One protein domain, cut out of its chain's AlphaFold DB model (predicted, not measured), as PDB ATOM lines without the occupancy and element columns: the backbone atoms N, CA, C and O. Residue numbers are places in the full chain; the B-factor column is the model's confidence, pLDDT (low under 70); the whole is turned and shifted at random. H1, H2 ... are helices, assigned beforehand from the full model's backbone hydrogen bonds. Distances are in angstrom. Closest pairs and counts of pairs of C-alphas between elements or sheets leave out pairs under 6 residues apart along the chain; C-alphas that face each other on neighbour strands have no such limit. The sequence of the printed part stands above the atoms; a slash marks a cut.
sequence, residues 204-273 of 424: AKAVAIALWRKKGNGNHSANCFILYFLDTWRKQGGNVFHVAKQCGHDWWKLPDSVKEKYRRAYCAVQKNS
ATOM      1  N   ALA A 204      45.173 -15.206  -5.365       77.06
ATOM      2  CA  ALA A 204      45.628 -13.818  -5.356       77.06
ATOM      3  C   ALA A 204      44.613 -12.877  -4.687       77.06
ATOM      4  O   ALA A 204      44.978 -12.064  -3.837       77.06
ATOM      5  N   LYS A 205      43.324 -13.050  -4.994       79.62
ATOM      6  CA  LYS A 205      42.231 -12.299  -4.365       79.62
ATOM      7  C   LYS A 205      42.174 -12.530  -2.851       79.62
ATOM      8  O   LYS A 205      42.047 -11.569  -2.095       79.62
ATOM      9  N   ALA A 206      42.305 -13.779  -2.400       82.62
ATOM     10  CA  ALA A 206      42.306 -14.112  -0.974       82.62
ATOM     11  C   ALA A 206      43.485 -13.462  -0.226       82.62
ATOM     12  O   ALA A 206      43.291 -12.879   0.843       82.62
ATOM     13  N   VAL A 207      44.685 -13.493  -0.817       82.56
ATOM     14  CA  VAL A 207      45.887 -12.845  -0.265       82.56
ATOM     15  C   VAL A 207      45.703 -11.329  -0.159       82.56
ATOM     16  O   VAL A 207      45.982 -10.752   0.892       82.56
ATOM     17  N   ALA A 208      45.170 -10.682  -1.200       74.69
ATOM     18  CA  ALA A 208      44.927  -9.240  -1.195       74.69
ATOM     19  C   ALA A 208      43.913  -8.822  -0.115       74.69
ATOM     20  O   ALA A 208      44.148  -7.856   0.613       74.69
ATOM     21  N   ILE A 209      42.821  -9.581   0.049       78.19
ATOM     22  CA  ILE A 209      41.821  -9.341   1.103       78.19
ATOM     23  C   ILE A 209      42.452  -9.475   2.495       78.19
ATOM     24  O   ILE A 209      42.205  -8.634   3.363       78.19
ATOM     25  N   ALA A 210      43.266 -10.511   2.716       79.25
ATOM     26  CA  ALA A 210      43.917 -10.750   4.002       79.25
ATOM     27  C   ALA A 210      44.900  -9.625   4.371       79.25
ATOM     28  O   ALA A 210      44.865  -9.118   5.495       79.25
ATOM     29  N   LEU A 211      45.729  -9.185   3.417       73.31
ATOM     30  CA  LEU A 211      46.685  -8.092   3.622       73.31
ATOM     31  C   LEU A 211      45.986  -6.758   3.890       73.31
ATOM     32  O   LEU A 211      46.418  -5.990   4.750       73.31
ATOM     33  N   TRP A 212      44.885  -6.499   3.192       68.56
ATOM     34  CA  TRP A 212      44.150  -5.252   3.331       68.56
ATOM     35  C   TRP A 212      43.386  -5.170   4.664       68.56
ATOM     36  O   TRP A 212      43.437  -4.146   5.348       68.56
ATOM     37  N   ARG A 213      42.768  -6.275   5.113       71.12
ATOM     38  CA  ARG A 213      42.080  -6.350   6.419       71.12
ATOM     39  C   ARG A 213      43.011  -6.098   7.606       71.12
ATOM     40  O   ARG A 213      42.570  -5.529   8.601       71.12
ATOM     41  N   LYS A 214      44.298  -6.446   7.491       69.12
ATOM     42  CA  LYS A 214      45.309  -6.196   8.534       69.12
ATOM     43  C   LYS A 214      45.566  -4.699   8.776       69.12
ATOM     44  O   LYS A 214      46.062  -4.343   9.839       69.12
ATOM     45  N   LYS A 215      45.211  -3.822   7.826       59.41
ATOM     46  CA  LYS A 215      45.436  -2.366   7.905       59.41
ATOM     47  C   LYS A 215      44.244  -1.560   8.448       59.41
ATOM     48  O   LYS A 215      44.352  -0.345   8.522       59.41
ATOM     49  N   GLY A 216      43.144  -2.225   8.824       51.69
ATOM     50  CA  GLY A 216      42.043  -1.666   9.618       51.69
ATOM     51  C   GLY A 216      41.482  -0.325   9.133       51.69
ATOM     52  O   GLY A 216      41.727   0.682   9.778       51.69
ATOM     53  N   ASN A 217      40.712  -0.294   8.035       51.53
ATOM     54  CA  ASN A 217      39.893   0.883   7.706       51.53
ATOM     55  C   ASN A 217      38.787   0.593   6.672       51.53
ATOM     56  O   ASN A 217      39.095   0.336   5.520       51.53
ATOM     57  N   GLY A 218      37.513   0.699   7.082       50.59
ATOM     58  CA  GLY A 218      36.328   0.995   6.249       50.59
ATOM     59  C   GLY A 218      35.929   0.038   5.107       50.59
ATOM     60  O   GLY A 218      36.547   0.008   4.054       50.59
ATOM     61  N   ASN A 219      34.774  -0.630   5.223       54.53
ATOM     62  CA  ASN A 219      34.231  -1.625   4.270       54.53
ATOM     63  C   ASN A 219      34.134  -1.226   2.773       54.53
ATOM     64  O   ASN A 219      33.941  -2.105   1.932       54.53
ATOM     65  N   HIS A 220      34.255   0.054   2.407       53.19
ATOM     66  CA  HIS A 220      34.077   0.516   1.023       53.19
ATOM     67  C   HIS A 220      35.377   0.634   0.213       53.19
ATOM     68  O   HIS A 220      35.326   0.559  -1.013       53.19
ATOM     69  N   SER A 221      36.544   0.750   0.856       60.81
ATOM     70  CA  SER A 221      37.840   0.889   0.167       60.81
ATOM     71  C   SER A 221      38.532  -0.447  -0.136       60.81
ATOM     72  O   SER A 221      39.444  -0.493  -0.960       60.81
ATOM     73  N   ALA A 222      38.063  -1.550   0.458       66.12
ATOM     74  CA  ALA A 222      38.620  -2.887   0.236       66.12
ATOM     75  C   ALA A 222      38.477  -3.332  -1.218       66.12
ATOM     76  O   ALA A 222      39.393  -3.877  -1.826       66.12
ATOM     77  N   ASN A 223      37.290  -3.100  -1.775       82.31
ATOM     78  CA  ASN A 223      36.923  -3.699  -3.044       82.31
ATOM     79  C   ASN A 223      37.486  -2.936  -4.245       82.31
ATOM     80  O   ASN A 223      37.855  -3.565  -5.235       82.31
ATOM     81  N   CYS A 224      37.636  -1.611  -4.152       89.50
ATOM     82  CA  CYS A 224      38.337  -0.845  -5.183       89.50
ATOM     83  C   CYS A 224      39.849  -1.120  -5.171       89.50
ATOM     84  O   CYS A 224      40.441  -1.224  -6.244       89.50
ATOM     85  N   PHE A 225      40.452  -1.347  -3.995       93.12
ATOM     86  CA  PHE A 225      41.847  -1.785  -3.896       93.12
ATOM     87  C   PHE A 225      42.077  -3.146  -4.567       93.12
ATOM     88  O   PHE A 225      43.063  -3.319  -5.275       93.12
ATOM     89  N   ILE A 226      41.162  -4.107  -4.393       94.00
ATOM     90  CA  ILE A 226      41.283  -5.431  -5.026       94.00
ATOM     91  C   ILE A 226      41.270  -5.318  -6.554       94.00
ATOM     92  O   ILE A 226      42.048  -6.004  -7.212       94.00
ATOM     93  N   LEU A 227      40.426  -4.452  -7.127       94.12
ATOM     94  CA  LEU A 227      40.408  -4.227  -8.577       94.12
ATOM     95  C   LEU A 227      41.718  -3.617  -9.077       94.12
ATOM     96  O   LEU A 227      42.249  -4.073 -10.085       94.12
ATOM     97  N   TYR A 228      42.257  -2.638  -8.350       95.81
ATOM     98  CA  TYR A 228      43.566  -2.064  -8.654       95.81
ATOM     99  C   TYR A 228      44.677  -3.114  -8.585       95.81
ATOM    100  O   TYR A 228      45.445  -3.264  -9.528       95.81
ATOM    101  N   PHE A 229      44.714  -3.907  -7.514       96.38
ATOM    102  CA  PHE A 229      45.690  -4.979  -7.354       96.38
ATOM    103  C   PHE A 229      45.631  -6.000  -8.500       96.38
ATOM    104  O   PHE A 229      46.670  -6.393  -9.024       96.38
ATOM    105  N   LEU A 230      44.430  -6.426  -8.904       95.06
ATOM    106  CA  LEU A 230      44.268  -7.394  -9.991       95.06
ATOM    107  C   LEU A 230      44.693  -6.821 -11.350       95.06
ATOM    108  O   LEU A 230      45.287  -7.550 -12.142       95.06
ATOM    109  N   ASP A 231      44.415  -5.542 -11.610       95.12
ATOM    110  CA  ASP A 231      44.856  -4.840 -12.821       95.12
ATOM    111  C   ASP A 231      46.389  -4.728 -12.868       95.12
ATOM    112  O   ASP A 231      47.019  -5.112 -13.855       95.12
ATOM    113  N   THR A 232      47.015  -4.309 -11.766       95.38
ATOM    114  CA  THR A 232      48.478  -4.194 -11.667       95.38
ATOM    115  C   THR A 232      49.170  -5.552 -11.751       95.38
ATOM    116  O   THR A 232      50.169  -5.689 -12.455       95.38
ATOM    117  N   TRP A 233      48.627  -6.586 -11.102       96.06
ATOM    118  CA  TRP A 233      49.184  -7.939 -11.175       96.06
ATOM    119  C   TRP A 233      49.055  -8.550 -12.570       96.06
ATOM    120  O   TRP A 233      49.970  -9.239 -13.016       96.06
ATOM    121  N   ARG A 234      47.969  -8.258 -13.295       95.31
ATOM    122  CA  ARG A 234      47.818  -8.679 -14.693       95.31
ATOM    123  C   ARG A 234      48.860  -8.015 -15.600       95.31
ATOM    124  O   ARG A 234      49.347  -8.676 -16.508       95.31
ATOM    125  N   LYS A 235      49.198  -6.747 -15.345       95.12
ATOM    126  CA  LYS A 235      50.178  -5.977 -16.134       95.12
ATOM    127  C   LYS A 235      51.624  -6.367 -15.841       95.12
ATOM    128  O   LYS A 235      52.404  -6.533 -16.767       95.12
ATOM    129  N   GLN A 236      51.983  -6.494 -14.566       92.81
ATOM    130  CA  GLN A 236      53.368  -6.743 -14.150       92.81
ATOM    131  C   GLN A 236      53.726  -8.235 -14.116       92.81
ATOM    132  O   GLN A 236      54.899  -8.589 -14.197       92.81
ATOM    133  N   GLY A 237      52.735  -9.123 -13.979       92.00
ATOM    134  CA  GLY A 237      52.988 -10.538 -13.724       92.00
ATOM    135  C   GLY A 237      53.733 -10.771 -12.401       92.00
ATOM    136  O   GLY A 237      53.766  -9.923 -11.509       92.00
ATOM    137  N   GLY A 238      54.313 -11.961 -12.235       92.94
ATOM    138  CA  GLY A 238      55.195 -12.265 -11.103       92.94
ATOM    139  C   GLY A 238      54.501 -12.667  -9.794       92.94
ATOM    140  O   GLY A 238      53.332 -13.073  -9.752       92.94
ATOM    141  N   ASN A 239      55.274 -12.630  -8.701       95.06
ATOM    142  CA  ASN A 239      54.830 -13.111  -7.396       95.06
ATOM    143  C   ASN A 239      53.740 -12.195  -6.817       95.06
ATOM    144  O   ASN A 239      53.988 -11.044  -6.456       95.06
ATOM    145  N   VAL A 240      52.545 -12.770  -6.666       94.19
ATOM    146  CA  VAL A 240      51.343 -12.170  -6.070       94.19
ATOM    147  C   VAL A 240      51.653 -11.382  -4.794       94.19
ATOM    148  O   VAL A 240      51.106 -10.300  -4.602       94.19
ATOM    149  N   PHE A 241      52.523 -11.895  -3.921       94.44
ATOM    150  CA  PHE A 241      52.833 -11.252  -2.644       94.44
ATOM    151  C   PHE A 241      53.665  -9.977  -2.805       94.44
ATOM    152  O   PHE A 241      53.386  -8.989  -2.127       94.44
ATOM    153  N   HIS A 242      54.648  -9.976  -3.711       94.31
ATOM    154  CA  HIS A 242      55.450  -8.783  -3.996       94.31
ATOM    155  C   HIS A 242      54.584  -7.693  -4.617       94.31
ATOM    156  O   HIS A 242      54.564  -6.568  -4.116       94.31
ATOM    157  N   VAL A 243      53.776  -8.055  -5.617       95.12
ATOM    158  CA  VAL A 243      52.860  -7.108  -6.260       95.12
ATOM    159  C   VAL A 243      51.815  -6.592  -5.270       95.12
ATOM    160  O   VAL A 243      51.528  -5.401  -5.258       95.12
ATOM    161  N   ALA A 244      51.288  -7.433  -4.374       94.62
ATOM    162  CA  ALA A 244      50.318  -6.998  -3.367       94.62
ATOM    163  C   ALA A 244      50.928  -6.027  -2.346       94.62
ATOM    164  O   ALA A 244      50.280  -5.047  -1.970       94.62
ATOM    165  N   LYS A 245      52.170  -6.276  -1.909       94.62
ATOM    166  CA  LYS A 245      52.892  -5.393  -0.984       94.62
ATOM    167  C   LYS A 245      53.168  -4.034  -1.633       94.62
ATOM    168  O   LYS A 245      52.881  -3.010  -1.013       94.62
ATOM    169  N   GLN A 246      53.633  -4.042  -2.881       95.19
ATOM    170  CA  GLN A 246      53.894  -2.835  -3.664       95.19
ATOM    171  C   GLN A 246      52.602  -2.046  -3.923       95.19
ATOM    172  O   GLN A 246      52.494  -0.884  -3.538       95.19
ATOM    173  N   CYS A 247      51.555  -2.712  -4.424       95.56
ATOM    174  CA  CYS A 247      50.240  -2.102  -4.634       95.56
ATOM    175  C   CYS A 247      49.666  -1.519  -3.342       95.56
ATOM    176  O   CYS A 247      49.038  -0.466  -3.370       95.56
ATOM    177  N   GLY A 248      49.867  -2.185  -2.203       94.00
ATOM    178  CA  GLY A 248      49.407  -1.709  -0.902       94.00
ATOM    179  C   GLY A 248      50.103  -0.433  -0.431       94.00
ATOM    180  O   GLY A 248      49.526   0.291   0.382       94.00
ATOM    181  N   HIS A 249      51.313  -0.151  -0.912       93.62
ATOM    182  CA  HIS A 249      52.033   1.093  -0.652       93.62
ATOM    183  C   HIS A 249      51.629   2.181  -1.655       93.62
ATOM    184  O   HIS A 249      51.260   3.286  -1.251       93.62
ATOM    185  N   ASP A 250      51.579   1.833  -2.939       95.12
ATOM    186  CA  ASP A 250      51.247   2.767  -4.019       95.12
ATOM    187  C   ASP A 250      49.789   3.224  -3.958       95.12
ATOM    188  O   ASP A 250      49.492   4.387  -4.218       95.12
ATOM    189  N   TRP A 251      48.874   2.358  -3.507       94.56
ATOM    190  CA  TRP A 251      47.455   2.686  -3.369       94.56
ATOM    191  C   TRP A 251      47.208   3.926  -2.511       94.56
ATOM    192  O   TRP A 251      46.316   4.716  -2.808       94.56
ATOM    193  N   TRP A 252      47.989   4.125  -1.450       91.81
ATOM    194  CA  TRP A 252      47.829   5.303  -0.600       91.81
ATOM    195  C   TRP A 252      48.372   6.566  -1.260       91.81
ATOM    196  O   TRP A 252      47.774   7.624  -1.076       91.81
ATOM    197  N   LYS A 253      49.423   6.432  -2.072       94.75
ATOM    198  CA  LYS A 253      50.056   7.525  -2.819       94.75
ATOM    199  C   LYS A 253      49.281   7.933  -4.074       94.75
ATOM    200  O   LYS A 253      49.484   9.032  -4.575       94.75
ATOM    201  N   LEU A 254      48.396   7.073  -4.578       94.88
ATOM    202  CA  LEU A 254      47.590   7.384  -5.755       94.88
ATOM    203  C   LEU A 254      46.644   8.571  -5.507       94.88
ATOM    204  O   LEU A 254      45.987   8.619  -4.456       94.88
ATOM    205  N   PRO A 255      46.493   9.474  -6.493       96.19
ATOM    206  CA  PRO A 255      45.532  10.564  -6.418       96.19
ATOM    207  C   PRO A 255      44.095  10.029  -6.408       96.19
ATOM    208  O   PRO A 255      43.787   8.959  -6.951       96.19
ATOM    209  N   ASP A 256      43.185  10.797  -5.808       91.62
ATOM    210  CA  ASP A 256      41.782  10.394  -5.670       91.62
ATOM    211  C   ASP A 256      41.062  10.229  -7.010       91.62
ATOM    212  O   ASP A 256      40.144   9.414  -7.100       91.62
ATOM    213  N   SER A 257      41.516  10.908  -8.068       94.81
ATOM    214  CA  SER A 257      41.012  10.737  -9.438       94.81
ATOM    215  C   SER A 257      41.198   9.305  -9.955       94.81
ATOM    216  O   SER A 257      40.290   8.729 -10.557       94.81
ATOM    217  N   VAL A 258      42.344   8.686  -9.662       94.81
ATOM    218  CA  VAL A 258      42.635   7.300 -10.053       94.81
ATOM    219  C   VAL A 258      41.844   6.331  -9.182       94.81
ATOM    220  O   VAL A 258      41.219   5.405  -9.701       94.81
ATOM    221  N   LYS A 259      41.780   6.572  -7.867       93.94
ATOM    222  CA  LYS A 259      40.937   5.776  -6.953       93.94
ATOM    223  C   LYS A 259      39.465   5.816  -7.375       93.94
ATOM    224  O   LYS A 259      38.778   4.798  -7.297       93.94
ATOM    225  N   GLU A 260      38.998   6.956  -7.878       91.88
ATOM    226  CA  GLU A 260      37.634   7.146  -8.368       91.88
ATOM    227  C   GLU A 260      37.322   6.297  -9.605       91.88
ATOM    228  O   GLU A 260      36.235   5.725  -9.687       91.88
ATOM    229  N   LYS A 261      38.284   6.107 -10.517       94.94
ATOM    230  CA  LYS A 261      38.136   5.178 -11.652       94.94
ATOM    231  C   LYS A 261      37.806   3.759 -11.171       94.94
ATOM    232  O   LYS A 261      36.850   3.149 -11.653       94.94
ATOM    233  N   TYR A 262      38.539   3.257 -10.174       94.06
ATOM    234  CA  TYR A 262      38.301   1.925  -9.605       94.06
ATOM    235  C   TYR A 262      37.027   1.862  -8.748       94.06
ATOM    236  O   TYR A 262      36.351   0.831  -8.742       94.06
ATOM    237  N   ARG A 263      36.644   2.955  -8.071       90.81
ATOM    238  CA  ARG A 263      35.340   3.053  -7.384       90.81
ATOM    239  C   ARG A 263      34.176   2.972  -8.373       90.81
ATOM    240  O   ARG A 263      33.255   2.189  -8.152       90.81
ATOM    241  N   ARG A 264      34.236   3.703  -9.491       89.94
ATOM    242  CA  ARG A 264      33.215   3.659 -10.554       89.94
ATOM    243  C   ARG A 264      33.114   2.278 -11.191       89.94
ATOM    244  O   ARG A 264      32.006   1.764 -11.324       89.94
ATOM    245  N   ALA A 265      34.252   1.658 -11.507       88.19
ATOM    246  CA  ALA A 265      34.294   0.297 -12.039       88.19
ATOM    247  C   ALA A 265      33.645  -0.706 -11.071       88.19
ATOM    248  O   ALA A 265      32.795  -1.499 -11.472       88.19
ATOM    249  N   TYR A 266      33.962  -0.618  -9.777       88.44
ATOM    250  CA  TYR A 266      33.348  -1.474  -8.763       88.44
ATOM    251  C   TYR A 266      31.830  -1.264  -8.648       88.44
ATOM    252  O   TYR A 266      31.064  -2.227  -8.605       88.44
ATOM    253  N   CYS A 267      31.376  -0.009  -8.640       84.44
ATOM    254  CA  CYS A 267      29.953   0.322  -8.596       84.44
ATOM    255  C   CYS A 267      29.193  -0.174  -9.838       84.44
ATOM    256  O   CYS A 267      28.037  -0.574  -9.710       84.44
ATOM    257  N   ALA A 268      29.817  -0.180 -11.019       83.06
ATOM    258  CA  ALA A 268      29.218  -0.728 -12.238       83.06
ATOM    259  C   ALA A 268      29.018  -2.251 -12.146       83.06
ATOM    260  O   ALA A 268      27.943  -2.751 -12.472       83.06
ATOM    261  N   VAL A 269      30.004  -2.977 -11.604       79.38
ATOM    262  CA  VAL A 269      29.896  -4.425 -11.341       79.38
ATOM    263  C   VAL A 269      28.759  -4.726 -10.369       79.38
ATOM    264  O   VAL A 269      27.973  -5.642 -10.594       79.38
ATOM    265  N   GLN A 270      28.646  -3.940  -9.295       76.25
ATOM    266  CA  GLN A 270      27.583  -4.123  -8.308       76.25
ATOM    267  C   GLN A 270      26.201  -3.856  -8.914       76.25
ATOM    268  O   GLN A 270      25.292  -4.652  -8.721       76.25
ATOM    269  N   LYS A 271      26.036  -2.805  -9.723       66.19
ATOM    270  CA  LYS A 271      24.753  -2.518 -10.392       66.19
ATOM    271  C   LYS A 271      24.312  -3.617 -11.366       66.19
ATOM    272  O   LYS A 271      23.114  -3.830 -11.521       66.19
ATOM    273  N   ASN A 272      25.260  -4.330 -11.971       58.62
ATOM    274  CA  ASN A 272      24.980  -5.460 -12.859       58.62
ATOM    275  C   ASN A 272      24.823  -6.798 -12.114       58.62
ATOM    276  O   ASN A 272      24.397  -7.787 -12.711       58.62
ATOM    277  N   SER A 273      25.120  -6.849 -10.811       56.56
ATOM    278  CA  SER A 273      24.840  -8.022  -9.989       56.56
ATOM    279  C   SER A 273      23.337  -8.106  -9.731       56.56
ATOM    280  O   SER A 273      22.736  -7.249  -9.082       56.56
TER     281      SER A 273
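This is residues 204 to 273 of the 424 residues of an uncharacterized protein of Folsomia candida (UniProt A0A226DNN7). Three helices, H1, H2 and H3, cross one another in a small cluster, and H4 crosses the beginning of H2; residues 268 to 273, of which 268 to 272 belong to H4, stick out free of the rest. The printed part has 70 residues with four named helices, H1 to H4 in chain order, and no named strand: all helix. It is compact, with a radius of gyration of the C-alphas of 11.7 A, and spans 32 by 27 by 25 A.

H1, residues 204 to 213, and H2, residues 221 to 236, form a helical hairpin, touching at a steep tilt of 41 degrees, opposite ways; their closest C-alphas, of Ala 208 and Ile 226, are 6.5 A apart. H2 also touches H3, residues 240 to 253, closest at the C-alphas of Phe 229 and Cys 247, 6.0 A. H4, residues 256 to 272, is about perpendicular to H2 at 78 degrees; residues 259 to 266 alone touch it. Every O i to N i+4 pair is within hydrogen-bond range in H1, H2 and H4; H3 has 8 of 10.

C-alpha 204 begins H1 at (45.628, -13.818, -5.356). H2 is 22.5 A long; H4, 24.2 A, ends at (24.980, -5.460, -12.859).

The printed part has no cut. Residues 212, 214 to 222 and 271 to 273 have pLDDT under 70.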